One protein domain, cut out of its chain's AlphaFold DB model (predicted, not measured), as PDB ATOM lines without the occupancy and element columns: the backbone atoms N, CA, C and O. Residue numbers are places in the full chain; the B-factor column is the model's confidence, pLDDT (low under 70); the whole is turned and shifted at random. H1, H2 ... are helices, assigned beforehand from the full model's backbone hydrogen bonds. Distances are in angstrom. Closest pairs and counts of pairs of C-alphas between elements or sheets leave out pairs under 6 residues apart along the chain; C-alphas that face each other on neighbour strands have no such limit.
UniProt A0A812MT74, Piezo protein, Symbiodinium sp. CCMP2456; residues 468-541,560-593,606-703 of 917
ATOM      1  N   ASP A 468      41.066 -16.175 -29.760       83.81
ATOM      2  CA  ASP A 468      41.674 -16.778 -28.563       83.81
ATOM      3  C   ASP A 468      41.442 -15.906 -27.313       83.81
ATOM      4  O   ASP A 468      41.928 -14.770 -27.218       83.81
ATOM      5  N   LEU A 469      40.677 -16.476 -26.378       87.06
ATOM      6  CA  LEU A 469      40.315 -15.970 -25.055       87.06
ATOM      7  C   LEU A 469      40.975 -16.768 -23.909       87.06
ATOM      8  O   LEU A 469      40.628 -16.542 -22.752       87.06
ATOM      9  N   TYR A 470      41.892 -17.709 -24.162       87.00
ATOM     10  CA  TYR A 470      42.528 -18.487 -23.089       87.00
ATOM     11  C   TYR A 470      43.298 -17.594 -22.106       87.00
ATOM     12  O   TYR A 470      43.142 -17.722 -20.895       87.00
ATOM     13  N   GLU A 471      44.071 -16.635 -22.614       84.31
ATOM     14  CA  GLU A 471      44.881 -15.719 -21.798       84.31
ATOM     15  C   GLU A 471      44.054 -14.876 -20.798       84.31
ATOM     16  O   GLU A 471      44.334 -14.964 -19.600       84.31
ATOM     17  N   PRO A 472      42.999 -14.127 -21.194       88.38
ATOM     18  CA  PRO A 472      42.167 -13.409 -20.226       88.38
ATOM     19  C   PRO A 472      41.409 -14.343 -19.268       88.38
ATOM     20  O   PRO A 472      41.183 -13.965 -18.117       88.38
ATOM     21  N   ARG A 473      41.063 -15.574 -19.681       91.50
ATOM     22  CA  ARG A 473      40.480 -16.581 -18.774       91.50
ATOM     23  C   ARG A 473      41.483 -17.036 -17.716       91.50
ATOM     24  O   ARG A 473      41.135 -17.041 -16.538       91.50
ATOM     25  N   LEU A 474      42.727 -17.331 -18.094       89.81
ATOM     26  CA  LEU A 474      43.788 -17.681 -17.146       89.81
ATOM     27  C   LEU A 474      44.070 -16.525 -16.172       89.81
ATOM     28  O   LEU A 474      44.187 -16.759 -14.971       89.81
ATOM     29  N   CYS A 475      44.102 -15.275 -16.647       90.25
ATOM     30  CA  CYS A 475      44.246 -14.107 -15.773       90.25
ATOM     31  C   CYS A 475      43.105 -13.996 -14.745       90.25
ATOM     32  O   CYS A 475      43.382 -13.785 -13.564       90.25
ATOM     33  N   LEU A 476      41.844 -14.187 -15.153       94.38
ATOM     34  CA  LEU A 476      40.697 -14.201 -14.231       94.38
ATOM     35  C   LEU A 476      40.740 -15.386 -13.254       94.38
ATOM     36  O   LEU A 476      40.415 -15.232 -12.079       94.38
ATOM     37  N   ALA A 477      41.185 -16.561 -13.699       93.44
ATOM     38  CA  ALA A 477      41.361 -17.708 -12.816       93.44
ATOM     39  C   ALA A 477      42.455 -17.449 -11.761       93.44
ATOM     40  O   ALA A 477      42.259 -17.744 -10.583       93.44
ATOM     41  N   LEU A 478      43.576 -16.829 -12.143       92.44
ATOM     42  CA  LEU A 478      44.655 -16.472 -11.217       92.44
ATOM     43  C   LEU A 478      44.250 -15.361 -10.228       92.44
ATOM     44  O   LEU A 478      44.638 -15.430  -9.061       92.44
ATOM     45  N   THR A 479      43.426 -14.380 -10.623       93.12
ATOM     46  CA  THR A 479      42.884 -13.396  -9.663       93.12
ATOM     47  C   THR A 479      41.869 -14.029  -8.710       93.12
ATOM     48  O   THR A 479      41.947 -13.783  -7.506       93.12
ATOM     49  N   CYS A 480      40.994 -14.923  -9.186       94.50
ATOM     50  CA  CYS A 480      40.114 -15.719  -8.325       94.50
ATOM     51  C   CYS A 480      40.902 -16.600  -7.333       94.50
ATOM     52  O   CYS A 480      40.562 -16.638  -6.149       94.50
ATOM     53  N   LEU A 481      41.984 -17.255  -7.770       93.44
ATOM     54  CA  LEU A 481      42.875 -18.031  -6.897       93.44
ATOM     55  C   LEU A 481      43.539 -17.142  -5.832       93.44
ATOM     56  O   LEU A 481      43.548 -17.496  -4.654       93.44
ATOM     57  N   SER A 482      44.025 -15.960  -6.221       92.06
ATOM     58  CA  SER A 482      44.581 -14.963  -5.297       92.06
ATOM     59  C   SER A 482      43.559 -14.537  -4.230       92.06
ATOM     60  O   SER A 482      43.868 -14.533  -3.034       92.06
ATOM     61  N   MET A 483      42.302 -14.292  -4.621       92.81
ATOM     62  CA  MET A 483      41.216 -14.007  -3.673       92.81
ATOM     63  C   MET A 483      40.954 -15.177  -2.710       92.81
ATOM     64  O   MET A 483      40.763 -14.936  -1.520       92.81
ATOM     65  N   LEU A 484      40.993 -16.433  -3.167       91.31
ATOM     66  CA  LEU A 484      40.811 -17.616  -2.306       91.31
ATOM     67  C   LEU A 484      41.960 -17.828  -1.299       91.31
ATOM     68  O   LEU A 484      41.737 -18.390  -0.222       91.31
ATOM     69  N   ILE A 485      43.175 -17.375  -1.620       90.12
ATOM     70  CA  ILE A 485      44.340 -17.451  -0.725       90.12
ATOM     71  C   ILE A 485      44.301 -16.321   0.315       90.12
ATOM     72  O   ILE A 485      44.321 -16.590   1.519       90.12
ATOM     73  N   PHE A 486      44.225 -15.064  -0.132       90.25
ATOM     74  CA  PHE A 486      44.379 -13.893   0.742       90.25
ATOM     75  C   PHE A 486      43.055 -13.390   1.339       90.25
ATOM     76  O   PHE A 486      43.022 -12.967   2.494       90.25
ATOM     77  N   GLY A 487      41.958 -13.464   0.580       87.00
ATOM     78  CA  GLY A 487      40.623 -12.971   0.951       87.00
ATOM     79  C   GLY A 487      39.728 -13.990   1.667       87.00
ATOM     80  O   GLY A 487      38.539 -13.735   1.853       87.00
ATOM     81  N   TRP A 488      40.253 -15.149   2.076       88.19
ATOM     82  CA  TRP A 488      39.438 -16.220   2.667       88.19
ATOM     83  C   TRP A 488      38.601 -15.759   3.871       88.19
ATOM     84  O   TRP A 488      37.419 -16.084   3.951       88.19
ATOM     85  N   SER A 489      39.167 -14.942   4.765       86.75
ATOM     86  CA  SER A 489      38.473 -14.438   5.960       86.75
ATOM     87  C   SER A 489      37.399 -13.377   5.688       86.75
ATOM     88  O   SER A 489      36.615 -13.089   6.586       86.75
ATOM     89  N   THR A 490      37.347 -12.782   4.489       84.56
ATOM     90  CA  THR A 490      36.287 -11.828   4.099       84.56
ATOM     91  C   THR A 490      35.203 -12.468   3.231       84.56
ATOM     92  O   THR A 490      34.088 -11.956   3.173       84.56
ATOM     93  N   MET A 491      35.494 -13.605   2.590       81.75
ATOM     94  CA  MET A 491      34.511 -14.393   1.829       81.75
ATOM     95  C   MET A 491      33.861 -15.512   2.655       81.75
ATOM     96  O   MET A 491      32.721 -15.892   2.385       81.75
ATOM     97  N   VAL A 492      34.566 -16.050   3.656       79.38
ATOM     98  CA  VAL A 492      34.103 -17.155   4.505       79.38
ATOM     99  C   VAL A 492      34.142 -16.741   5.970       79.38
ATOM    100  O   VAL A 492      35.195 -16.562   6.575       79.38
ATOM    101  N   GLU A 493      32.957 -16.631   6.557       66.00
ATOM    102  CA  GLU A 493      32.759 -16.352   7.977       66.00
ATOM    103  C   GLU A 493      33.338 -17.487   8.842       66.00
ATOM    104  O   GLU A 493      33.144 -18.665   8.537       66.00
ATOM    105  N   ASN A 494      34.031 -17.150   9.935       71.31
ATOM    106  CA  ASN A 494      34.906 -18.056  10.704       71.31
ATOM    107  C   ASN A 494      36.168 -18.522   9.931       71.31
ATOM    108  O   ASN A 494      36.925 -19.364  10.419       71.31
ATOM    109  N   GLY A 495      36.444 -17.976   8.741       75.31
ATOM    110  CA  GLY A 495      37.705 -18.170   8.033       75.31
ATOM    111  C   GLY A 495      38.860 -17.456   8.741       75.31
ATOM    112  O   GLY A 495      38.809 -16.248   8.960       75.31
ATOM    113  N   ARG A 496      39.932 -18.190   9.071       82.06
ATOM    114  CA  ARG A 496      41.194 -17.587   9.534       82.06
ATOM    115  C   ARG A 496      41.767 -16.696   8.427       82.06
ATOM    116  O   ARG A 496      41.746 -17.079   7.257       82.06
ATOM    117  N   SER A 497      42.297 -15.527   8.789       89.38
ATOM    118  CA  SER A 497      43.047 -14.686   7.850       89.38
ATOM    119  C   SER A 497      44.358 -15.369   7.449       89.38
ATOM    120  O   SER A 497      44.889 -16.196   8.193       89.38
ATOM    121  N   PHE A 498      44.916 -15.001   6.293       87.12
ATOM    122  CA  PHE A 498      46.185 -15.559   5.812       87.12
ATOM    123  C   PHE A 498      47.317 -15.421   6.851       87.12
ATOM    124  O   PHE A 498      48.021 -16.386   7.144       87.12
ATOM    125  N   SER A 499      47.422 -14.259   7.506       86.44
ATOM    126  CA  SER A 499      48.398 -14.011   8.576       86.44
ATOM    127  C   SER A 499      48.134 -14.820   9.853       86.44
ATOM    128  O   SER A 499      49.090 -15.243  10.502       86.44
ATOM    129  N   ALA A 500      46.874 -15.090  10.211       85.56
ATOM    130  CA  ALA A 500      46.541 -15.965  11.337       85.56
ATOM    131  C   ALA A 500      46.864 -17.439  11.035       85.56
ATOM    132  O   ALA A 500      47.415 -18.128  11.892       85.56
ATOM    133  N   SER A 501      46.585 -17.910   9.815       87.31
ATOM    134  CA  SER A 501      46.943 -19.265   9.368       87.31
ATOM    135  C   SER A 501      48.459 -19.478   9.327       87.31
ATOM    136  O   SER A 501      48.920 -20.531   9.758       87.31
ATOM    137  N   LEU A 502      49.241 -18.475   8.899       87.00
ATOM    138  CA  LEU A 502      50.708 -18.516   8.972       87.00
ATOM    139  C   LEU A 502      51.218 -18.544  10.420       87.00
ATOM    140  O   LEU A 502      52.021 -19.409  10.756       87.00
ATOM    141  N   ARG A 503      50.723 -17.661  11.304       87.31
ATOM    142  CA  ARG A 503      51.112 -17.644  12.733       87.31
ATOM    143  C   ARG A 503      50.791 -18.955  13.456       87.31
ATOM    144  O   ARG A 503      51.550 -19.367  14.323       87.31
ATOM    145  N   ALA A 504      49.683 -19.605  13.102       85.00
ATOM    146  CA  ALA A 504      49.287 -20.900  13.654       85.00
ATOM    147  C   ALA A 504      49.923 -22.107  12.932       85.00
ATOM    148  O   ALA A 504      49.658 -23.240  13.327       85.00
ATOM    149  N   ASN A 505      50.687 -21.885  11.852       86.50
ATOM    150  CA  ASN A 505      51.152 -22.904  10.900       86.50
ATOM    151  C   ASN A 505      50.041 -23.888  10.455       86.50
ATOM    152  O   ASN A 505      50.250 -25.095  10.333       86.50
ATOM    153  N   GLN A 506      48.814 -23.381  10.283       86.94
ATOM    154  CA  GLN A 506      47.598 -24.176  10.089       86.94
ATOM    155  C   GLN A 506      46.559 -23.438   9.234       86.94
ATOM    156  O   GLN A 506      45.831 -22.567   9.724       86.94
ATOM    157  N   PHE A 507      46.421 -23.866   7.980       86.81
ATOM    158  CA  PHE A 507      45.316 -23.477   7.101       86.81
ATOM    159  C   PHE A 507      44.038 -24.268   7.418       86.81
ATOM    160  O   PHE A 507      44.083 -25.417   7.860       86.81
ATOM    161  N   GLY A 508      42.871 -23.664   7.178       85.75
ATOM    162  CA  GLY A 508      41.588 -24.330   7.417       85.75
ATOM    163  C   GLY A 508      41.332 -25.452   6.405       85.75
ATOM    164  O   GLY A 508      41.421 -25.226   5.202       85.75
ATOM    165  N   GLY A 509      40.935 -26.645   6.859       88.00
ATOM    166  CA  GLY A 509      40.734 -27.803   5.970       88.00
ATOM    167  C   GLY A 509      39.738 -27.572   4.820       88.00
ATOM    168  O   GLY A 509      39.912 -28.124   3.737       88.00
ATOM    169  N   ASN A 510      38.733 -26.709   5.010       85.62
ATOM    170  CA  ASN A 510      37.815 -26.308   3.935       85.62
ATOM    171  C   ASN A 510      38.467 -25.350   2.921       85.62
ATOM    172  O   ASN A 510      38.180 -25.461   1.733       85.62
ATOM    173  N   GLN A 511      39.374 -24.469   3.361       87.94
ATOM    174  CA  GLN A 511      40.160 -23.600   2.477       87.94
ATOM    175  C   GLN A 511      41.061 -24.447   1.574       87.94
ATOM    176  O   GLN A 511      41.033 -24.291   0.360       87.94
ATOM    177  N   VAL A 512      41.794 -25.403   2.157       91.31
ATOM    178  CA  VAL A 512      42.685 -26.304   1.406       91.31
ATOM    179  C   VAL A 512      41.901 -27.137   0.386       91.31
ATOM    180  O   VAL A 512      42.314 -27.217  -0.767       91.31
ATOM    181  N   LYS A 513      40.735 -27.689   0.755       90.06
ATOM    182  CA  LYS A 513      39.864 -28.427  -0.183       90.06
ATOM    183  C   LYS A 513      39.420 -27.573  -1.375       90.06
ATOM    184  O   LYS A 513      39.480 -28.051  -2.504       90.06
ATOM    185  N   VAL A 514      38.994 -26.329  -1.136       89.94
ATOM    186  CA  VAL A 514      38.578 -25.411  -2.211       89.94
ATOM    187  C   VAL A 514      39.771 -25.013  -3.083       89.94
ATOM    188  O   VAL A 514      39.649 -25.055  -4.301       89.94
ATOM    189  N   LEU A 515      40.930 -24.701  -2.494       91.62
ATOM    190  CA  LEU A 515      42.147 -24.347  -3.236       91.62
ATOM    191  C   LEU A 515      42.653 -25.494  -4.121       91.62
ATOM    192  O   LEU A 515      42.972 -25.258  -5.282       91.62
ATOM    193  N   VAL A 516      42.688 -26.731  -3.610       92.88
ATOM    194  CA  VAL A 516      43.097 -27.911  -4.393       92.88
ATOM    195  C   VAL A 516      42.126 -28.157  -5.547       92.88
ATOM    196  O   VAL A 516      42.568 -28.304  -6.683       92.88
ATOM    197  N   LEU A 517      40.813 -28.128  -5.289       90.75
ATOM    198  CA  LEU A 517      39.789 -28.290  -6.328       90.75
ATOM    199  C   LEU A 517      39.915 -27.206  -7.413       90.75
ATOM    200  O   LEU A 517      39.920 -27.521  -8.603       90.75
ATOM    201  N   PHE A 518      40.096 -25.946  -7.013       91.94
ATOM    202  CA  PHE A 518      40.260 -24.821  -7.934       91.94
ATOM    203  C   PHE A 518      41.550 -24.929  -8.764       91.94
ATOM    204  O   PHE A 518      41.535 -24.678  -9.967       91.94
ATOM    205  N   LEU A 519      42.657 -25.378  -8.162       92.38
ATOM    206  CA  LEU A 519      43.908 -25.629  -8.881       92.38
ATOM    207  C   LEU A 519      43.760 -26.780  -9.892       92.38
ATOM    208  O   LEU A 519      44.195 -26.640 -11.034       92.38
ATOM    209  N   THR A 520      43.091 -27.880  -9.525       91.56
ATOM    210  CA  THR A 520      42.815 -28.977 -10.473       91.56
ATOM    211  C   THR A 520      41.906 -28.543 -11.624       91.56
ATOM    212  O   THR A 520      42.104 -28.995 -12.748       91.56
ATOM    213  N   MET A 521      40.973 -27.615 -11.384       89.25
ATOM    214  CA  MET A 521      40.146 -27.007 -12.432       89.25
ATOM    215  C   MET A 521      40.966 -26.145 -13.407       89.25
ATOM    216  O   MET A 521      40.751 -26.238 -14.612       89.25
ATOM    217  N   ILE A 522      41.940 -25.362 -12.923       91.44
ATOM    218  CA  ILE A 522      42.851 -24.580 -13.786       91.44
ATOM    219  C   ILE A 522      43.699 -25.505 -14.670       91.44
ATOM    220  O   ILE A 522      43.817 -25.277 -15.875       91.44
ATOM    221  N   VAL A 523      44.267 -26.569 -14.089       92.12
ATOM    222  CA  VAL A 523      45.056 -27.563 -14.839       92.12
ATOM    223  C   VAL A 523      44.180 -28.295 -15.865       92.12
ATOM    224  O   VAL A 523      44.611 -28.488 -16.999       92.12
ATOM    225  N   MET A 524      42.931 -28.626 -15.520       89.94
ATOM    226  CA  MET A 524      41.979 -29.237 -16.453       89.94
ATOM    227  C   MET A 524      41.587 -28.297 -17.605       89.94
ATOM    228  O   MET A 524      41.568 -28.746 -18.746       89.94
ATOM    229  N   ASP A 525      41.318 -27.006 -17.365       89.62
ATOM    230  CA  ASP A 525      41.034 -26.057 -18.459       89.62
ATOM    231  C   ASP A 525      42.258 -25.853 -19.367       89.62
ATOM    232  O   ASP A 525      42.101 -25.796 -20.588       89.62
ATOM    233  N   ARG A 526      43.487 -25.847 -18.817       89.69
ATOM    234  CA  ARG A 526      44.705 -25.851 -19.646       89.69
ATOM    235  C   ARG A 526      44.793 -27.112 -20.505       89.69
ATOM    236  O   ARG A 526      44.977 -26.993 -21.711       89.69
ATOM    237  N   ALA A 527      44.628 -28.290 -19.904       89.50
ATOM    238  CA  ALA A 527      44.675 -29.565 -20.613       89.50
ATOM    239  C   ALA A 527      43.625 -29.636 -21.735       89.50
ATOM    240  O   ALA A 527      43.949 -29.988 -22.864       89.50
ATOM    241  N   LEU A 528      42.380 -29.231 -21.463       87.25
ATOM    242  CA  LEU A 528      41.300 -29.245 -22.452       87.25
ATOM    243  C   LEU A 528      41.438 -28.163 -23.536       87.25
ATOM    244  O   LEU A 528      40.939 -28.367 -24.641       87.25
ATOM    245  N   TYR A 529      42.095 -27.031 -23.260       86.00
ATOM    246  CA  TYR A 529      42.467 -26.057 -24.294       86.00
ATOM    247  C   TYR A 529      43.583 -26.605 -25.194       86.00
ATOM    248  O   TYR A 529      43.457 -26.550 -26.417       86.00
ATOM    249  N   THR A 530      44.646 -27.171 -24.611       84.38
ATOM    250  CA  THR A 530      45.773 -27.708 -25.387       84.38
ATOM    251  C   THR A 530      45.350 -28.923 -26.220       84.38
ATOM    252  O   THR A 530      45.710 -28.976 -27.391       84.38
ATOM    253  N   TRP A 531      44.504 -29.820 -25.692       83.75
ATOM    254  CA  TRP A 531      43.966 -30.963 -26.448       83.75
ATOM    255  C   TRP A 531      43.120 -30.516 -27.652       83.75
ATOM    256  O   TRP A 531      43.330 -30.964 -28.776       83.75
ATOM    257  N   TYR A 532      42.200 -29.571 -27.445       79.00
ATOM    258  CA  TYR A 532      41.406 -29.002 -28.538       79.00
ATOM    259  C   TYR A 532      42.301 -28.373 -29.614       79.00
ATOM    260  O   TYR A 532      42.052 -28.543 -30.803       79.00
ATOM    261  N   ARG A 533      43.365 -27.668 -29.208       76.69
ATOM    262  CA  ARG A 533      44.307 -27.044 -30.143       76.69
ATOM    263  C   ARG A 533      45.169 -28.064 -30.896       76.69
ATOM    264  O   ARG A 533      45.478 -27.801 -32.053       76.69
ATOM    265  N   SER A 534      45.549 -29.193 -30.289       71.00
ATOM    266  CA  SER A 534      46.294 -30.246 -30.995       71.00
ATOM    267  C   SER A 534      45.427 -30.965 -32.028       71.00
ATOM    268  O   SER A 534      45.872 -31.131 -33.158       71.00
ATOM    269  N   ASP A 535      44.181 -31.308 -31.680       64.81
ATOM    270  CA  ASP A 535      43.254 -31.991 -32.597       64.81
ATOM    271  C   ASP A 535      42.973 -31.157 -33.869       64.81
ATOM    272  O   ASP A 535      42.801 -31.724 -34.943       64.81
ATOM    273  N   TYR A 536      42.973 -29.821 -33.764       60.81
ATOM    274  CA  TYR A 536      42.743 -28.905 -34.893       60.81
ATOM    275  C   TYR A 536      43.920 -28.782 -35.871       60.81
ATOM    276  O   TYR A 536      43.687 -28.584 -37.060       60.81
ATOM    277  N   ILE A 537      45.170 -28.880 -35.404       55.97
ATOM    278  CA  ILE A 537      46.350 -28.778 -36.290       55.97
ATOM    279  C   ILE A 537      46.351 -29.946 -37.287       55.97
ATOM    280  O   ILE A 537      46.576 -29.747 -38.477       55.97
ATOM    281  N   CYS A 538      45.993 -31.140 -36.814       50.94
ATOM    282  CA  CYS A 538      45.929 -32.349 -37.629       50.94
ATOM    283  C   CYS A 538      44.793 -32.363 -38.675       50.94
ATOM    284  O   CYS A 538      44.818 -33.225 -39.547       50.94
ATOM    285  N   GLU A 539      43.792 -31.467 -38.602       52.22
ATOM    286  CA  GLU A 539      42.733 -31.374 -39.628       52.22
ATOM    287  C   GLU A 539      43.133 -30.485 -40.828       52.22
ATOM    288  O   GLU A 539      42.670 -30.757 -41.934       52.22
ATOM    289  N   ASP A 540      43.982 -29.458 -40.650       48.53
ATOM    290  CA  ASP A 540      44.433 -28.591 -41.761       48.53
ATOM    291  C   ASP A 540      45.572 -29.256 -42.591       48.53
ATOM    292  O   ASP A 540      45.647 -29.023 -43.798       48.53
ATOM    293  N   ASP A 541      46.407 -30.128 -41.999       48.09
ATOM    294  CA  ASP A 541      47.514 -30.830 -42.695       48.09
ATOM    295  C   ASP A 541      47.056 -32.006 -43.612       48.09
ATOM    296  O   ASP A 541      47.828 -32.450 -44.460       48.09
ATOM    297  N   ILE A 560      35.272 -34.583 -31.885       70.50
ATOM    298  CA  ILE A 560      33.932 -34.488 -31.280       70.50
ATOM    299  C   ILE A 560      34.021 -34.614 -29.754       70.50
ATOM    300  O   ILE A 560      33.407 -33.812 -29.047       70.50
ATOM    301  N   MET A 561      34.785 -35.575 -29.229       76.25
ATOM    302  CA  MET A 561      34.912 -35.785 -27.783       76.25
ATOM    303  C   MET A 561      35.567 -34.595 -27.076       76.25
ATOM    304  O   MET A 561      35.064 -34.203 -26.024       76.25
ATOM    305  N   ALA A 562      36.570 -33.940 -27.670       74.88
ATOM    306  CA  ALA A 562      37.151 -32.705 -27.127       74.88
ATOM    307  C   ALA A 562      36.075 -31.627 -26.867       74.88
ATOM    308  O   ALA A 562      35.944 -31.109 -25.753       74.88
ATOM    309  N   ARG A 563      35.216 -31.369 -27.864       76.19
ATOM    310  CA  ARG A 563      34.085 -30.425 -27.767       76.19
ATOM    311  C   ARG A 563      33.030 -30.849 -26.738       76.19
ATOM    312  O   ARG A 563      32.477 -29.993 -26.046       76.19
ATOM    313  N   VAL A 564      32.737 -32.146 -26.623       81.31
ATOM    314  CA  VAL A 564      31.789 -32.674 -25.622       81.31
ATOM    315  C   VAL A 564      32.346 -32.502 -24.206       81.31
ATOM    316  O   VAL A 564      31.648 -31.976 -23.338       81.31
ATOM    317  N   VAL A 565      33.604 -32.883 -23.970       84.69
ATOM    318  CA  VAL A 565      34.251 -32.811 -22.650       84.69
ATOM    319  C   VAL A 565      34.401 -31.361 -22.184       84.69
ATOM    320  O   VAL A 565      34.100 -31.069 -21.029       84.69
ATOM    321  N   GLN A 566      34.755 -30.422 -23.068       83.94
ATOM    322  CA  GLN A 566      34.776 -28.994 -22.726       83.94
ATOM    323  C   GLN A 566      33.391 -28.457 -22.317       83.94
ATOM    324  O   GLN A 566      33.276 -27.775 -21.295       83.94
ATOM    325  N   LYS A 567      32.322 -28.792 -23.059       85.38
ATOM    326  CA  LYS A 567      30.942 -28.406 -22.695       85.38
ATOM    327  C   LYS A 567      30.521 -28.984 -21.343       85.38
ATOM    328  O   LYS A 567      29.896 -28.283 -20.546       85.38
ATOM    329  N   LEU A 568      30.884 -30.240 -21.068       86.94
ATOM    330  CA  LEU A 568      30.652 -30.878 -19.772       86.94
ATOM    331  C   LEU A 568      31.463 -30.209 -18.653       86.94
ATOM    332  O   LEU A 568      30.921 -30.019 -17.567       86.94
ATOM    333  N   ASN A 569      32.703 -29.782 -18.905       88.81
ATOM    334  CA  ASN A 569      33.506 -29.084 -17.902       88.81
ATOM    335  C   ASN A 569      32.885 -27.727 -17.519       88.81
ATOM    336  O   ASN A 569      32.705 -27.447 -16.334       88.81
ATOM    337  N   ILE A 570      32.446 -26.918 -18.494       89.81
ATOM    338  CA  ILE A 570      31.735 -25.659 -18.194       89.81
ATOM    339  C   ILE A 570      30.443 -25.938 -17.412       89.81
ATOM    340  O   ILE A 570      30.187 -25.261 -16.417       89.81
ATOM    341  N   LEU A 571      29.669 -26.967 -17.781       90.00
ATOM    342  CA  LEU A 571      28.478 -27.377 -17.025       90.00
ATOM    343  C   LEU A 571      28.819 -27.749 -15.567       90.00
ATOM    344  O   LEU A 571      28.138 -27.297 -14.646       90.00
ATOM    345  N   VAL A 572      29.892 -28.513 -15.340       90.56
ATOM    346  CA  VAL A 572      30.373 -28.883 -13.997       90.56
ATOM    347  C   VAL A 572      30.807 -27.653 -13.201       90.56
ATOM    348  O   VAL A 572      30.418 -27.526 -12.040       90.56
ATOM    349  N   HIS A 573      31.552 -26.720 -13.798       91.50
ATOM    350  CA  HIS A 573      31.938 -25.464 -13.150       91.50
ATOM    351  C   HIS A 573      30.711 -24.609 -12.776       91.50
ATOM    352  O   HIS A 573      30.632 -24.111 -11.649       91.50
ATOM    353  N   VAL A 574      29.754 -24.459 -13.700       92.00
ATOM    354  CA  VAL A 574      28.509 -23.689 -13.526       92.00
ATOM    355  C   VAL A 574      27.637 -24.283 -12.415       92.00
ATOM    356  O   VAL A 574      27.142 -23.538 -11.569       92.00
ATOM    357  N   ILE A 575      27.481 -25.609 -12.356       91.00
ATOM    358  CA  ILE A 575      26.737 -26.276 -11.275       91.00
ATOM    359  C   ILE A 575      27.493 -26.137  -9.948       91.00
ATOM    360  O   ILE A 575      26.897 -25.774  -8.934       91.00
ATOM    361  N   SER A 576      28.809 -26.378  -9.953       90.31
ATOM    362  CA  SER A 576      29.637 -26.376  -8.741       90.31
ATOM    363  C   SER A 576      29.642 -25.021  -8.040       90.31
ATOM    364  O   SER A 576      29.483 -24.975  -6.822       90.31
ATOM    365  N   ILE A 577      29.778 -23.911  -8.778       90.81
ATOM    366  CA  ILE A 577      29.817 -22.581  -8.159       90.81
ATOM    367  C   ILE A 577      28.479 -22.224  -7.504       90.81
ATOM    368  O   ILE A 577      28.455 -21.863  -6.328       90.81
ATOM    369  N   HIS A 578      27.354 -22.405  -8.201       92.19
ATOM    370  CA  HIS A 578      26.044 -22.096  -7.630       92.19
ATOM    371  C   HIS A 578      25.713 -23.024  -6.450       92.19
ATOM    372  O   HIS A 578      25.232 -22.550  -5.422       92.19
ATOM    373  N   ALA A 579      26.054 -24.316  -6.534       90.25
ATOM    374  CA  ALA A 579      25.885 -25.261  -5.431       90.25
ATOM    375  C   ALA A 579      26.728 -24.892  -4.195       90.25
ATOM    376  O   ALA A 579      26.230 -24.985  -3.072       90.25
ATOM    377  N   LEU A 580      27.974 -24.433  -4.373       88.06
ATOM    378  CA  LEU A 580      28.825 -23.958  -3.276       88.06
ATOM    379  C   LEU A 580      28.240 -22.710  -2.598       88.06
ATOM    380  O   LEU A 580      28.163 -22.677  -1.371       88.06
ATOM    381  N   PHE A 581      27.773 -21.728  -3.372       87.19
ATOM    382  CA  PHE A 581      27.146 -20.511  -2.841       87.19
ATOM    383  C   PHE A 581      25.831 -20.802  -2.093       87.19
ATOM    384  O   PHE A 581      25.642 -20.318  -0.974       87.19
ATOM    385  N   ILE A 582      24.951 -21.637  -2.661       86.81
ATOM    386  CA  ILE A 582      23.693 -22.058  -2.017       86.81
ATOM    387  C   ILE A 582      23.992 -22.839  -0.728       86.81
ATOM    388  O   ILE A 582      23.387 -22.572   0.311       86.81
ATOM    389  N   ARG A 583      24.978 -23.750  -0.744       83.62
ATOM    390  CA  ARG A 583      25.411 -24.503   0.445       83.62
ATOM    391  C   ARG A 583      26.005 -23.597   1.526       83.62
ATOM    392  O   ARG A 583      25.713 -23.798   2.701       83.62
ATOM    393  N   GLN A 584      26.824 -22.610   1.157       79.12
ATOM    394  CA  GLN A 584      27.407 -21.657   2.107       79.12
ATOM    395  C   GLN A 584      26.317 -20.843   2.820       79.12
ATOM    396  O   GLN A 584      26.405 -20.627   4.028       79.12
ATOM    397  N   TRP A 585      25.281 -20.423   2.091       77.50
ATOM    398  CA  TRP A 585      24.135 -19.711   2.655       77.50
ATOM    399  C   TRP A 585      23.246 -20.616   3.523       77.50
ATOM    400  O   TRP A 585      22.929 -20.257   4.655       77.50
ATOM    401  N   SER A 586      22.942 -21.829   3.051       72.19
ATOM    402  CA  SER A 586      22.179 -22.840   3.796       72.19
ATOM    403  C   SER A 586      22.810 -23.175   5.157       72.19
ATOM    404  O   SER A 586      22.111 -23.190   6.165       72.19
ATOM    405  N   LEU A 587      24.137 -23.355   5.212       67.00
ATOM    406  CA  LEU A 587      24.866 -23.639   6.457       67.00
ATOM    407  C   LEU A 587      24.995 -22.426   7.400       67.00
ATOM    408  O   LEU A 587      25.232 -22.616   8.591       67.00
ATOM    409  N   LYS A 588      24.850 -21.191   6.898       61.06
ATOM    410  CA  LYS A 588      24.855 -19.963   7.718       61.06
ATOM    411  C   LYS A 588      23.547 -19.782   8.497       61.06
ATOM    412  O   LYS A 588      23.599 -19.395   9.660       61.06
ATOM    413  N   GLY A 589      22.398 -20.098   7.890       52.94
ATOM    414  CA  GLY A 589      21.063 -19.837   8.459       52.94
ATOM    415  C   GLY A 589      20.740 -20.535   9.790       52.94
ATOM    416  O   GLY A 589      19.754 -20.196  10.432       52.94
ATOM    417  N   VAL A 590      21.583 -21.475  10.230       48.72
ATOM    418  CA  VAL A 590      21.436 -22.217  11.495       48.72
ATOM    419  C   VAL A 590      21.981 -21.432  12.710       48.72
ATOM    420  O   VAL A 590      21.686 -21.777  13.856       48.72
ATOM    421  N   LYS A 591      22.761 -20.354  12.509       48.34
ATOM    422  CA  LYS A 591      23.249 -19.488  13.602       48.34
ATOM    423  C   LYS A 591      22.366 -18.248  13.781       48.34
ATOM    424  O   LYS A 591      22.033 -17.561  12.823       48.34
ATOM    425  N   ARG A 592      21.996 -17.971  15.035       48.69
ATOM    426  CA  ARG A 592      20.888 -17.073  15.415       48.69
ATOM    427  C   ARG A 592      21.182 -15.572  15.309       48.69
ATOM    428  O   ARG A 592      20.245 -14.784  15.332       48.69
ATOM    429  N   ASP A 593      22.444 -15.178  15.174       44.72
ATOM    430  CA  ASP A 593      22.879 -13.821  15.539       44.72
ATOM    431  C   ASP A 593      22.948 -12.827  14.353       44.72
ATOM    432  O   ASP A 593      23.327 -11.674  14.539       44.72
ATOM    433  N   ALA A 606      33.758  -8.435  -1.069       86.81
ATOM    434  CA  ALA A 606      34.737  -9.439  -1.501       86.81
ATOM    435  C   ALA A 606      34.086 -10.669  -2.167       86.81
ATOM    436  O   ALA A 606      34.552 -11.138  -3.204       86.81
ATOM    437  N   LEU A 607      32.984 -11.165  -1.599       86.94
ATOM    438  CA  LEU A 607      32.228 -12.310  -2.121       86.94
ATOM    439  C   LEU A 607      31.500 -11.953  -3.431       86.94
ATOM    440  O   LEU A 607      31.456 -12.755  -4.364       86.94
ATOM    441  N   SER A 608      30.977 -10.727  -3.504       89.81
ATOM    442  CA  SER A 608      30.395 -10.101  -4.693       89.81
ATOM    443  C   SER A 608      31.419 -10.006  -5.829       89.81
ATOM    444  O   SER A 608      31.180 -10.533  -6.916       89.81
ATOM    445  N   GLY A 609      32.602  -9.442  -5.559       91.75
ATOM    446  CA  GLY A 609      33.696  -9.352  -6.530       91.75
ATOM    447  C   GLY A 609      34.167 -10.719  -7.033       91.75
ATOM    448  O   GLY A 609      34.329 -10.900  -8.238       91.75
ATOM    449  N   PHE A 610      34.309 -11.705  -6.140       92.94
ATOM    450  CA  PHE A 610      34.671 -13.072  -6.523       92.94
ATOM    451  C   PHE A 610      33.624 -13.718  -7.444       92.94
ATOM    452  O   PHE A 610      33.994 -14.304  -8.461       92.94
ATOM    453  N   TYR A 611      32.327 -13.579  -7.132       93.12
ATOM    454  CA  TYR A 611      31.258 -14.103  -7.988       93.12
ATOM    455  C   TYR A 611      31.262 -13.443  -9.374       93.12
ATOM    456  O   TYR A 611      31.192 -14.150 -10.374       93.12
ATOM    457  N   VAL A 612      31.408 -12.115  -9.449       94.19
ATOM    458  CA  VAL A 612      31.451 -11.384 -10.728       94.19
ATOM    459  C   VAL A 612      32.660 -11.802 -11.572       94.19
ATOM    460  O   VAL A 612      32.482 -12.139 -12.739       94.19
ATOM    461  N   LEU A 613      33.866 -11.862 -10.990       95.00
ATOM    462  CA  LEU A 613      35.080 -12.293 -11.700       95.00
ATOM    463  C   LEU A 613      34.968 -13.736 -12.209       95.00
ATOM    464  O   LEU A 613      35.282 -14.011 -13.369       95.00
ATOM    465  N   TYR A 614      34.472 -14.653 -11.374       94.50
ATOM    466  CA  TYR A 614      34.305 -16.050 -11.767       94.50
ATOM    467  C   TYR A 614      33.197 -16.225 -12.818       94.50
ATOM    468  O   TYR A 614      33.355 -16.996 -13.761       94.50
ATOM    469  N   LEU A 615      32.102 -15.464 -12.729       94.69
ATOM    470  CA  LEU A 615      31.060 -15.461 -13.755       94.69
ATOM    471  C   LEU A 615      31.575 -14.892 -15.087       94.69
ATOM    472  O   LEU A 615      31.231 -15.423 -16.141       94.69
ATOM    473  N   THR A 616      32.447 -13.875 -15.064       94.56
ATOM    474  CA  THR A 616      33.149 -13.394 -16.268       94.56
ATOM    475  C   THR A 616      34.064 -14.475 -16.855       94.56
ATOM    476  O   THR A 616      34.037 -14.688 -18.066       94.56
ATOM    477  N   TYR A 617      34.806 -15.219 -16.027       95.06
ATOM    478  CA  TYR A 617      35.593 -16.380 -16.470       95.06
ATOM    479  C   TYR A 617      34.715 -17.442 -17.163       95.06
ATOM    480  O   TYR A 617      35.076 -17.936 -18.236       95.06
ATOM    481  N   LEU A 618      33.537 -17.757 -16.609       93.62
ATOM    482  CA  LEU A 618      32.593 -18.700 -17.222       93.62
ATOM    483  C   LEU A 618      31.999 -18.157 -18.528       93.62
ATOM    484  O   LEU A 618      31.938 -18.888 -19.513       93.62
ATOM    485  N   ALA A 619      31.619 -16.879 -18.575       92.94
ATOM    486  CA  ALA A 619      31.090 -16.247 -19.781       92.94
ATOM    487  C   ALA A 619      32.121 -16.237 -20.924       92.94
ATOM    488  O   ALA A 619      31.789 -16.610 -22.050       92.94
ATOM    489  N   LEU A 620      33.384 -15.900 -20.635       92.62
ATOM    490  CA  LEU A 620      34.478 -16.011 -21.606       92.62
ATOM    491  C   LEU A 620      34.752 -17.467 -22.008       92.62
ATOM    492  O   LEU A 620      35.084 -17.714 -23.165       92.62
ATOM    493  N   SER A 621      34.595 -18.436 -21.098       91.25
ATOM    494  CA  SER A 621      34.744 -19.866 -21.418       91.25
ATOM    495  C   SER A 621      33.662 -20.334 -22.394       91.25
ATOM    496  O   SER A 621      33.975 -20.965 -23.400       91.25
ATOM    497  N   SER A 622      32.398 -19.957 -22.170       90.12
ATOM    498  CA  SER A 622      31.314 -20.243 -23.116       90.12
ATOM    499  C   SER A 622      31.533 -19.554 -24.465       90.12
ATOM    500  O   SER A 622      31.308 -20.171 -25.502       90.12
ATOM    501  N   LEU A 623      32.014 -18.304 -24.477       88.62
ATOM    502  CA  LEU A 623      32.353 -17.604 -25.720       88.62
ATOM    503  C   LEU A 623      33.504 -18.296 -26.467       88.62
ATOM    504  O   LEU A 623      33.430 -18.421 -27.688       88.62
ATOM    505  N   GLN A 624      34.511 -18.832 -25.771       87.06
ATOM    506  CA  GLN A 624      35.579 -19.618 -26.403       87.06
ATOM    507  C   GLN A 624      35.058 -20.890 -27.097       87.06
ATOM    508  O   GLN A 624      35.674 -21.326 -28.062       87.06
ATOM    509  N   LEU A 625      33.918 -21.452 -26.667       81.75
ATOM    510  CA  LEU A 625      33.247 -22.572 -27.349       81.75
ATOM    511  C   LEU A 625      32.325 -22.153 -28.505       81.75
ATOM    512  O   LEU A 625      31.778 -23.025 -29.190       81.75
ATOM    513  N   LYS A 626      32.124 -20.848 -28.718       83.69
ATOM    514  CA  LYS A 626      31.377 -20.289 -29.853       83.69
ATOM    515  C   LYS A 626      32.313 -19.931 -31.006       83.69
ATOM    516  O   LYS A 626      32.052 -20.331 -32.142       83.69
ATOM    517  N   TYR A 627      33.367 -19.177 -30.706       83.12
ATOM    518  CA  TYR A 627      34.468 -18.893 -31.629       83.12
ATOM    519  C   TYR A 627      35.352 -20.136 -31.792       83.12
ATOM    520  O   TYR A 627      35.197 -21.095 -31.040       83.12
ATOM    521  N   ASP A 628      36.246 -20.139 -32.778       73.81
ATOM    522  CA  ASP A 628      37.308 -21.152 -32.852       73.81
ATOM    523  C   ASP A 628      38.619 -20.675 -32.221       73.81
ATOM    524  O   ASP A 628      38.776 -19.489 -31.936       73.81
ATOM    525  N   VAL A 629      39.587 -21.567 -32.025       71.06
ATOM    526  CA  VAL A 629      40.947 -21.156 -31.635       71.06
ATOM    527  C   VAL A 629      41.721 -20.715 -32.883       71.06
ATOM    528  O   VAL A 629      41.632 -21.337 -33.936       71.06
ATOM    529  N   HIS A 630      42.495 -19.628 -32.787       63.62
ATOM    530  CA  HIS A 630      43.435 -19.273 -33.853       63.62
ATOM    531  C   HIS A 630      44.594 -20.277 -33.860       63.62
ATOM    532  O   HIS A 630      45.418 -20.273 -32.942       63.62
ATOM    533  N   VAL A 631      44.688 -21.096 -34.911       56.91
ATOM    534  CA  VAL A 631      45.835 -21.981 -35.155       56.91
ATOM    535  C   VAL A 631      47.032 -21.141 -35.613       56.91
ATOM    536  O   VAL A 631      47.345 -21.022 -36.792       56.91
ATOM    537  N   MET A 632      47.688 -20.505 -34.647       51.53
ATOM    538  CA  MET A 632      49.040 -19.971 -34.806       51.53
ATOM    539  C   MET A 632      50.047 -21.057 -34.420       51.53
ATOM    540  O   MET A 632      49.793 -21.852 -33.506       51.53
ATOM    541  N   GLN A 633      51.203 -21.072 -35.083       47.69
ATOM    542  CA  GLN A 633      52.304 -21.974 -34.738       47.69
ATOM    543  C   GLN A 633      52.810 -21.706 -33.299       47.69
ATOM    544  O   GLN A 633      52.524 -20.664 -32.703       47.69
ATOM    545  N   GLY A 634      53.438 -22.714 -32.685       53.25
ATOM    546  CA  GLY A 634      53.522 -22.862 -31.223       53.25
ATOM    547  C   GLY A 634      54.279 -21.769 -30.447       53.25
ATOM    548  O   GLY A 634      55.220 -21.157 -30.946       53.25
ATOM    549  N   GLY A 635      53.873 -21.571 -29.186       61.56
ATOM    550  CA  GLY A 635      54.487 -20.646 -28.220       61.56
ATOM    551  C   GLY A 635      53.453 -19.992 -27.293       61.56
ATOM    552  O   GLY A 635      52.248 -20.238 -27.416       61.56
ATOM    553  N   LEU A 636      53.900 -19.116 -26.382       69.38
ATOM    554  CA  LEU A 636      52.996 -18.145 -25.748       69.38
ATOM    555  C   LEU A 636      52.646 -17.065 -26.774       69.38
ATOM    556  O   LEU A 636      53.538 -16.519 -27.424       69.38
ATOM    557  N   ARG A 637      51.381 -16.644 -26.848       67.56
ATOM    558  CA  ARG A 637      50.990 -15.498 -27.686       67.56
ATOM    559  C   ARG A 637      51.602 -14.189 -27.165       67.56
ATOM    560  O   ARG A 637      52.035 -13.371 -27.976       67.56
ATOM    561  N   PHE A 638      51.811 -14.060 -25.850       65.88
ATOM    562  CA  PHE A 638      52.665 -13.017 -25.252       65.88
ATOM    563  C   PHE A 638      54.126 -12.993 -25.754       65.88
ATOM    564  O   PHE A 638      54.790 -11.986 -25.550       65.88
ATOM    565  N   CYS A 639      54.653 -14.060 -26.372       67.75
ATOM    566  CA  CYS A 639      56.012 -14.083 -26.943       67.75
ATOM    567  C   CYS A 639      56.053 -13.719 -28.442       67.75
ATOM    568  O   CYS A 639      57.132 -13.607 -29.027       67.75
ATOM    569  N   HIS A 640      54.893 -13.518 -29.082       72.88
ATOM    570  CA  HIS A 640      54.816 -13.126 -30.492       72.88
ATOM    571  C   HIS A 640      55.031 -11.616 -30.689       72.88
ATOM    572  O   HIS A 640      55.779 -11.207 -31.585       72.88
ATOM    573  N   SER A 641      54.400 -10.796 -29.836       77.88
ATOM    574  CA  SER A 641      54.579  -9.338 -29.816       77.88
ATOM    575  C   SER A 641      55.570  -8.901 -28.742       77.88
ATOM    576  O   SER A 641      55.618  -9.471 -27.655       77.88
ATOM    577  N   THR A 642      56.320  -7.850 -29.042       80.00
ATOM    578  CA  THR A 642      57.386  -7.259 -28.226       80.00
ATOM    579  C   THR A 642      56.946  -6.000 -27.467       80.00
ATOM    580  O   THR A 642      57.762  -5.352 -26.813       80.00
ATOM    581  N   ASP A 643      55.642  -5.690 -27.491       85.62
ATOM    582  CA  ASP A 643      55.015  -4.597 -26.738       85.62
ATOM    583  C   ASP A 643      55.434  -4.556 -25.259       85.62
ATOM    584  O   ASP A 643      55.573  -5.587 -24.596       85.62
ATOM    585  N   ILE A 644      55.484  -3.350 -24.684       84.94
ATOM    586  CA  ILE A 644      55.756  -3.131 -23.250       84.94
ATOM    587  C   ILE A 644      54.790  -3.943 -22.363       84.94
ATOM    588  O   ILE A 644      55.199  -4.475 -21.328       84.94
ATOM    589  N   GLY A 645      53.528  -4.095 -22.788       84.44
ATOM    590  CA  GLY A 645      52.540  -4.951 -22.125       84.44
ATOM    591  C   GLY A 645      52.932  -6.432 -22.137       84.44
ATOM    592  O   GLY A 645      52.979  -7.059 -21.079       84.44
ATOM    593  N   SER A 646      53.284  -6.975 -23.305       85.31
ATOM    594  CA  SER A 646      53.744  -8.363 -23.472       85.31
ATOM    595  C   SER A 646      55.033  -8.648 -22.700       85.31
ATOM    596  O   SER A 646      55.138  -9.677 -22.032       85.31
ATOM    597  N   MET A 647      55.987  -7.708 -22.694       85.81
ATOM    598  CA  MET A 647      57.186  -7.784 -21.852       85.81
ATOM    599  C   MET A 647      56.833  -7.840 -20.359       85.81
ATOM    600  O   MET A 647      57.424  -8.632 -19.621       85.81
ATOM    601  N   LEU A 648      55.916  -6.988 -19.888       87.38
ATOM    602  CA  LEU A 648      55.526  -6.942 -18.478       87.38
ATOM    603  C   LEU A 648      54.814  -8.232 -18.056       87.38
ATOM    604  O   LEU A 648      55.173  -8.818 -17.035       87.38
ATOM    605  N   VAL A 649      53.858  -8.707 -18.860       85.62
ATOM    606  CA  VAL A 649      53.140  -9.965 -18.608       85.62
ATOM    607  C   VAL A 649      54.101 -11.153 -18.605       85.62
ATOM    608  O   VAL A 649      54.032 -11.974 -17.694       85.62
ATOM    609  N   PHE A 650      55.054 -11.214 -19.541       87.75
ATOM    610  CA  PHE A 650      56.080 -12.258 -19.546       87.75
ATOM    611  C   PHE A 650      56.975 -12.212 -18.299       87.75
ATOM    612  O   PHE A 650      57.210 -13.244 -17.676       87.75
ATOM    613  N   LYS A 651      57.418 -11.022 -17.868       88.25
ATOM    614  CA  LYS A 651      58.200 -10.859 -16.628       88.25
ATOM    615  C   LYS A 651      57.424 -11.306 -15.386       88.25
ATOM    616  O   LYS A 651      58.015 -11.934 -14.514       88.25
ATOM    617  N   VAL A 652      56.120 -11.027 -15.310       89.25
ATOM    618  CA  VAL A 652      55.252 -11.510 -14.220       89.25
ATOM    619  C   VAL A 652      55.073 -13.030 -14.293       89.25
ATOM    620  O   VAL A 652      55.231 -13.700 -13.278       89.25
ATOM    621  N   TYR A 653      54.821 -13.588 -15.480       88.44
ATOM    622  CA  TYR A 653      54.713 -15.035 -15.707       88.44
ATOM    623  C   TYR A 653      55.979 -15.784 -15.265       88.44
ATOM    624  O   TYR A 653      55.885 -16.713 -14.467       88.44
ATOM    625  N   SER A 654      57.164 -15.335 -15.694       87.75
ATOM    626  CA  SER A 654      58.453 -15.928 -15.302       87.75
ATOM    627  C   SER A 654      58.827 -15.720 -13.827       87.75
ATOM    628  O   SER A 654      59.765 -16.357 -13.355       87.75
ATOM    629  N   ALA A 655      58.146 -14.827 -13.102       89.19
ATOM    630  CA  ALA A 655      58.366 -14.592 -11.673       89.19
ATOM    631  C   ALA A 655      57.413 -15.396 -10.767       89.19
ATOM    632  O   ALA A 655      57.630 -15.452  -9.556       89.19
ATOM    633  N   LEU A 656      56.362 -16.015 -11.323       89.56
ATOM    634  CA  LEU A 656      55.412 -16.836 -10.573       89.56
ATOM    635  C   LEU A 656      55.922 -18.288 -10.475       89.56
ATOM    636  O   LEU A 656      55.949 -18.988 -11.490       89.56
ATOM    637  N   PRO A 657      56.309 -18.776  -9.280       89.56
ATOM    638  CA  PRO A 657      56.893 -20.105  -9.131       89.56
ATOM    639  C   PRO A 657      55.879 -21.204  -9.464       89.56
ATOM    640  O   PRO A 657      54.695 -21.086  -9.143       89.56
ATOM    641  N   PHE A 658      56.357 -22.286 -10.082       89.88
ATOM    642  CA  PHE A 658      55.588 -23.459 -10.518       89.88
ATOM    643  C   PHE A 658      54.549 -23.210 -11.625       89.88
ATOM    644  O   PHE A 658      54.073 -24.178 -12.215       89.88
ATOM    645  N   LEU A 659      54.191 -21.962 -11.953       89.50
ATOM    646  CA  LEU A 659      53.191 -21.665 -12.989       89.50
ATOM    647  C   LEU A 659      53.679 -22.080 -14.384       89.50
ATOM    648  O   LEU A 659      52.920 -22.658 -15.165       89.50
ATOM    649  N   ASN A 660      54.947 -21.799 -14.683       88.88
ATOM    650  CA  ASN A 660      55.593 -22.211 -15.923       88.88
ATOM    651  C   ASN A 660      55.725 -23.740 -15.987       88.88
ATOM    652  O   ASN A 660      55.311 -24.361 -16.962       88.88
ATOM    653  N   GLU A 661      56.202 -24.355 -14.910       91.69
ATOM    654  CA  GLU A 661      56.483 -25.789 -14.826       91.69
ATOM    655  C   GLU A 661      55.194 -26.611 -14.967       91.69
ATOM    656  O   GLU A 661      55.136 -27.537 -15.777       91.69
ATOM    657  N   LEU A 662      54.127 -26.231 -14.251       90.94
ATOM    658  CA  LEU A 662      52.806 -26.854 -14.367       90.94
ATOM    659  C   LEU A 662      52.246 -26.729 -15.783       90.94
ATOM    660  O   LEU A 662      51.728 -27.709 -16.319       90.94
ATOM    661  N   ARG A 663      52.365 -25.552 -16.411       90.38
ATOM    662  CA  ARG A 663      51.914 -25.336 -17.790       90.38
ATOM    663  C   ARG A 663      52.672 -26.238 -18.764       90.38
ATOM    664  O   ARG A 663      52.038 -26.889 -19.588       90.38
ATOM    665  N   VAL A 664      54.004 -26.285 -18.680       90.88
ATOM    666  CA  VAL A 664      54.850 -27.023 -19.633       90.88
ATOM    667  C   VAL A 664      54.665 -28.534 -19.485       90.88
ATOM    668  O   VAL A 664      54.579 -29.234 -20.492       90.88
ATOM    669  N   ILE A 665      54.515 -29.031 -18.251       93.62
ATOM    670  CA  ILE A 665      54.157 -30.431 -17.988       93.62
ATOM    671  C   ILE A 665      52.755 -30.736 -18.534       93.62
ATOM    672  O   ILE A 665      52.596 -31.735 -19.225       93.62
ATOM    673  N   THR A 666      51.761 -29.873 -18.285       92.12
ATOM    674  CA  THR A 666      50.382 -30.077 -18.778       92.12
ATOM    675  C   THR A 666      50.341 -30.148 -20.304       92.12
ATOM    676  O   THR A 666      49.747 -31.074 -20.856       92.12
ATOM    677  N   ASP A 667      51.019 -29.222 -20.990       89.31
ATOM    678  CA  ASP A 667      51.091 -29.213 -22.453       89.31
ATOM    679  C   ASP A 667      51.768 -30.482 -22.995       89.31
ATOM    680  O   ASP A 667      51.252 -31.089 -23.934       89.31
ATOM    681  N   TRP A 668      52.865 -30.934 -22.374       92.12
ATOM    682  CA  TRP A 668      53.545 -32.177 -22.752       92.12
ATOM    683  C   TRP A 668      52.692 -33.433 -22.509       92.12
ATOM    684  O   TRP A 668      52.695 -34.335 -23.338       92.12
ATOM    685  N   THR A 669      51.927 -33.500 -21.413       91.56
ATOM    686  CA  THR A 669      51.063 -34.664 -21.118       91.56
ATOM    687  C   THR A 669      49.867 -34.824 -22.060       91.56
ATOM    688  O   THR A 669      49.207 -35.860 -22.022       91.56
ATOM    689  N   VAL A 670      49.562 -33.800 -22.860       87.25
ATOM    690  CA  VAL A 670      48.359 -33.727 -23.700       87.25
ATOM    691  C   VAL A 670      48.689 -33.690 -25.193       87.25
ATOM    692  O   VAL A 670      47.945 -34.249 -25.993       87.25
ATOM    693  N   THR A 671      49.784 -33.036 -25.579       85.75
ATOM    694  CA  THR A 671      50.175 -32.900 -26.988       85.75
ATOM    695  C   THR A 671      50.751 -34.214 -27.510       85.75
ATOM    696  O   THR A 671      51.689 -34.753 -26.924       85.75
ATOM    697  N   GLU A 672      50.262 -34.706 -28.650       84.62
ATOM    698  CA  GLU A 672      50.870 -35.855 -29.332       84.62
ATOM    699  C   GLU A 672      52.270 -35.458 -29.845       84.62
ATOM    700  O   GLU A 672      52.412 -34.705 -30.806       84.62
ATOM    701  N   THR A 673      53.327 -35.903 -29.154       85.75
ATOM    702  CA  THR A 673      54.718 -35.515 -29.441       85.75
ATOM    703  C   THR A 673      55.695 -36.685 -29.319       85.75
ATOM    704  O   THR A 673      55.541 -37.572 -28.484       85.75
ATOM    705  N   SER A 674      56.746 -36.665 -30.141       91.38
ATOM    706  CA  SER A 674      57.858 -37.624 -30.108       91.38
ATOM    707  C   SER A 674      58.949 -37.270 -29.085       91.38
ATOM    708  O   SER A 674      59.875 -38.054 -28.869       91.38
ATOM    709  N   MET A 675      58.869 -36.096 -28.446       92.69
ATOM    710  CA  MET A 675      59.853 -35.639 -27.463       92.69
ATOM    711  C   MET A 675      59.540 -36.140 -26.052       92.69
ATOM    712  O   MET A 675      58.440 -35.959 -25.537       92.69
ATOM    713  N   ASN A 676      60.547 -36.688 -25.367       94.69
ATOM    714  CA  ASN A 676      60.465 -36.968 -23.931       94.69
ATOM    715  C   ASN A 676      60.432 -35.648 -23.123       94.69
ATOM    716  O   ASN A 676      60.994 -34.642 -23.558       94.69
ATOM    717  N   LEU A 677      59.839 -35.654 -21.924       93.44
ATOM    718  CA  LEU A 677      59.600 -34.472 -21.081       93.44
ATOM    719  C   LEU A 677      60.845 -33.584 -20.893       93.44
ATOM    720  O   LEU A 677      60.759 -32.365 -20.993       93.44
ATOM    721  N   PHE A 678      62.028 -34.173 -20.685       94.75
ATOM    722  CA  PHE A 678      63.280 -33.415 -20.533       94.75
ATOM    723  C   PHE A 678      63.769 -32.728 -21.821       94.75
ATOM    724  O   PHE A 678      64.530 -31.765 -21.744       94.75
ATOM    725  N   MET A 679      63.362 -33.208 -22.999       95.50
ATOM    726  CA  MET A 679      63.620 -32.536 -24.279       95.50
ATOM    727  C   MET A 679      62.619 -31.397 -24.489       95.50
ATOM    728  O   MET A 679      63.021 -30.302 -24.867       95.50
ATOM    729  N   TRP A 680      61.347 -31.627 -24.151       93.69
ATOM    730  CA  TRP A 680      60.293 -30.609 -24.195       93.69
ATOM    731  C   TRP A 680      60.579 -29.427 -23.250       93.69
ATOM    732  O   TRP A 680      60.503 -28.270 -23.655       93.69
ATOM    733  N   LEU A 681      61.024 -29.700 -22.015       93.56
ATOM    734  CA  LEU A 681      61.468 -28.674 -21.060       93.56
ATOM    735  C   LEU A 681      62.637 -27.830 -21.601       93.56
ATOM    736  O   LEU A 681      62.642 -26.614 -21.432       93.56
ATOM    737  N   LYS A 682      63.606 -28.454 -22.288       94.00
ATOM    738  CA  LYS A 682      64.720 -27.738 -22.940       94.00
ATOM    739  C   LYS A 682      64.267 -26.892 -24.131       94.00
ATOM    740  O   LYS A 682      64.868 -25.850 -24.379       94.00
ATOM    741  N   LEU A 683      63.240 -27.326 -24.863       92.25
ATOM    742  CA  LEU A 683      62.679 -26.569 -25.982       92.25
ATOM    743  C   LEU A 683      62.005 -25.276 -25.501       92.25
ATOM    744  O   LEU A 683      62.288 -24.215 -26.053       92.25
ATOM    745  N   GLU A 684      61.172 -25.337 -24.456       90.94
ATOM    746  CA  GLU A 684      60.508 -24.137 -23.919       90.94
ATOM    747  C   GLU A 684      61.517 -23.185 -23.240       90.94
ATOM    748  O   GLU A 684      61.424 -21.971 -23.410       90.94
ATOM    749  N   ASP A 685      62.535 -23.699 -22.535       92.12
ATOM    750  CA  ASP A 685      63.617 -22.865 -21.977       92.12
ATOM    751  C   ASP A 685      64.411 -22.140 -23.084       92.12
ATOM    752  O   ASP A 685      64.641 -20.930 -23.010       92.12
ATOM    753  N   ALA A 686      64.731 -22.834 -24.184       93.38
ATOM    754  CA  ALA A 686      65.346 -22.217 -25.359       93.38
ATOM    755  C   ALA A 686      64.432 -21.164 -26.021       93.38
ATOM    756  O   ALA A 686      64.908 -20.086 -26.383       93.38
ATOM    757  N   HIS A 687      63.124 -21.427 -26.134       90.25
ATOM    758  CA  HIS A 687      62.137 -20.473 -26.655       90.25
ATOM    759  C   HIS A 687      62.070 -19.200 -25.790       90.25
ATOM    760  O   HIS A 687      62.173 -18.083 -26.306       90.25
ATOM    761  N   HIS A 688      61.997 -19.353 -24.465       90.50
ATOM    762  CA  HIS A 688      62.038 -18.242 -23.511       90.50
ATOM    763  C   HIS A 688      63.369 -17.478 -23.529       90.50
ATOM    764  O   HIS A 688      63.374 -16.249 -23.387       90.50
ATOM    765  N   GLY A 689      64.492 -18.169 -23.740       91.94
ATOM    766  CA  GLY A 689      65.803 -17.557 -23.952       91.94
ATOM    767  C   GLY A 689      65.831 -16.669 -25.199       91.94
ATOM    768  O   GLY A 689      66.198 -15.496 -25.112       91.94
ATOM    769  N   ILE A 690      65.369 -17.191 -26.340       92.31
ATOM    770  CA  ILE A 690      65.292 -16.454 -27.613       92.31
ATOM    771  C   ILE A 690      64.367 -15.235 -27.489       92.31
ATOM    772  O   ILE A 690      64.755 -14.136 -27.890       92.31
ATOM    773  N   TYR A 691      63.183 -15.379 -26.882       90.06
ATOM    774  CA  TYR A 691      62.268 -14.251 -26.680       90.06
ATOM    775  C   TYR A 691      62.868 -13.164 -25.770       90.06
ATOM    776  O   TYR A 691      62.775 -11.974 -26.079       90.06
ATOM    777  N   ARG A 692      63.565 -13.551 -24.692       90.44
ATOM    778  CA  ARG A 692      64.270 -12.604 -23.810       90.44
ATOM    779  C   ARG A 692      65.363 -11.830 -24.554       90.44
ATOM    780  O   ARG A 692      65.483 -10.624 -24.346       90.44
ATOM    781  N   VAL A 693      66.126 -12.495 -25.424       92.56
ATOM    782  CA  VAL A 693      67.138 -11.841 -26.273       92.56
ATOM    783  C   VAL A 693      66.478 -10.912 -27.295       92.56
ATOM    784  O   VAL A 693      66.951  -9.792 -27.467       92.56
ATOM    785  N   ARG A 694      65.362 -11.309 -27.921       90.62
ATOM    786  CA  ARG A 694      64.608 -10.445 -28.848       90.62
ATOM    787  C   ARG A 694      64.153  -9.146 -28.171       90.62
ATOM    788  O   ARG A 694      64.406  -8.077 -28.717       90.62
ATOM    789  N   LEU A 695      63.563  -9.228 -26.975       88.81
ATOM    790  CA  LEU A 695      63.161  -8.050 -26.190       88.81
ATOM    791  C   LEU A 695      64.342  -7.125 -25.850       88.81
ATOM    792  O   LEU A 695      64.214  -5.905 -25.941       88.81
ATOM    793  N   ASP A 696      65.489  -7.689 -25.464       88.44
ATOM    794  CA  ASP A 696      66.707  -6.926 -25.165       88.44
ATOM    795  C   ASP A 696      67.276  -6.242 -26.422       88.44
ATOM    796  O   ASP A 696      67.624  -5.064 -26.380       88.44
ATOM    797  N   MET A 697      67.305  -6.926 -27.571       89.56
ATOM    798  CA  MET A 697      67.749  -6.321 -28.835       89.56
ATOM    799  C   MET A 697      66.809  -5.207 -29.311       89.56
ATOM    800  O   MET A 697      67.282  -4.173 -29.777       89.56
ATOM    801  N   GLU A 698      65.494  -5.373 -29.161       87.81
ATOM    802  CA  GLU A 698      64.511  -4.366 -29.579       87.81
ATOM    803  C   GLU A 698      64.531  -3.132 -28.658       87.81
ATOM    804  O   GLU A 698      64.559  -2.002 -29.140       87.81
ATOM    805  N   GLY A 699      64.663  -3.328 -27.339       84.75
ATOM    806  CA  GLY A 699      64.888  -2.233 -26.389       84.75
ATOM    807  C   GLY A 699      66.217  -1.496 -26.613       84.75
ATOM    808  O   GLY A 699      66.293  -0.280 -26.430       84.75
ATOM    809  N   ARG A 700      67.264  -2.197 -27.071       84.44
ATOM    810  CA  ARG A 700      68.527  -1.568 -27.498       84.44
ATOM    811  C   ARG A 700      68.380  -0.788 -28.799       84.44
ATOM    812  O   ARG A 700      68.986   0.270 -28.895       84.44
ATOM    813  N   ALA A 701      67.576  -1.259 -29.753       85.69
ATOM    814  CA  ALA A 701      67.316  -0.566 -31.019       85.69
ATOM    815  C   ALA A 701      66.546   0.760 -30.846       85.69
ATOM    816  O   ALA A 701      66.580   1.601 -31.738       85.69
ATOM    817  N   MET A 702      65.894   0.969 -29.695       82.06
ATOM    818  CA  MET A 702      65.312   2.260 -29.292       82.06
ATOM    819  C   MET A 702      66.325   3.224 -28.636       82.06
ATOM    820  O   MET A 702      65.943   4.325 -28.254       82.06
ATOM    821  N   THR A 703      67.591   2.823 -28.454       81.75
ATOM    822  CA  THR A 703      68.679   3.700 -27.982       81.75
ATOM    823  C   THR A 703      69.646   3.979 -29.128       81.75
ATOM    824  O   THR A 703      70.006   3.045 -29.847       81.75
TER     825      THR A 703
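Overview. This is residues 468 to 541, 560 to 593 and 606 to 703 of the 917 residues of the protein "Piezo protein" of Symbiodinium sp. CCMP2456 (UniProt A0A812MT74). Look first for four long helices, H1, H4, H5 and H6, in an up-and-down bundle, with the short helices H2 and H3 at one end. To one side of it lies a second, looser group, H7, H8 and H9, of which H8 packs on H4 at a steep tilt and H9 lies beyond H8. The printed part has 206 residues with nine named helices, H1 to H9 in order, and no named strand: the class is all helix. It is only just compact, close to loose, with a radius of gyration of the C-alphas of 19.9 A and spans of 65 by 46 by 32 A.

Arrangement. Start at H1, residues 470 to 486; it touches H4, residues 509 to 540, at a shallow tilt of 8 degrees, opposite ways, the closest C-alphas being those of Leu 484 and Leu 515, 6.9 A apart. H1 also touches H6, residues 606 to 624, opposite ways at 21 degrees, a shallow tilt, with C-alphas 473 and 617 closest at 5.4 A. H2, residues 488 to 491, touches residues 606 to 607 of H6, with C-alphas 491 and 607 closest at 5.0 A. H3, residues 498 to 503, is close to H1 but not clearly touching, with C-alphas 486 and 498 closest at 5.6 A. H5, residues 560 to 588, touches H4 with residues 562 to 566 alone, C-alphas 532 and 562 being closest at 5.8 A, and H6 with residues 570 to 574 alone, C-alphas 570 and 618 being closest at 7.1 A. H1 and H5 are apart, as are H4 and H6. H7, residues 644 to 655, and H8, residues 659 to 670, only just touch and only at the corner, with 3 pairs of C-alphas within 8 A, those of Ser 654 and Asn 660 closest at 6.9 A. H8 touches residues 523 to 531 of H4 at a steep tilt of 50 degrees, C-alphas 531 and 670 being closest at 5.9 A. H9, residues 677 to 701, touches H8 with residues 677 to 684 alone, C-alphas 668 and 677 being closest at 6.7 A. Every O i to N i+4 pair is within hydrogen-bond range in H1, H3, H6, H7, H8 and H9, against 24 of 28 in H4 and 24 of 25 in H5; H2 is too short for such a pair.

Along the chain. Find C-alpha 470 at (42.528, -18.487, -23.089); from there H1 runs 24.3 A. H4 spans 47.9 A, H5 42.6 A and H6 26.9 A. H9 runs 36.2 A to C-alpha 701 at (67.316, -0.566, -31.019).

Size, cuts and confidence. The C-alphas of Arg 592 and Thr 703 are the two farthest apart, at 67.8 A. Residues 542 to 559 and 594 to 605 are not printed; the C-alphas across these cuts are 18.1 A and 21.2 A apart. The link from H6 to H7, residues 625 to 643, is long. Look for pLDDT under 70 at residues 493, 535 to 541, 587 to 593 and 630 to 639.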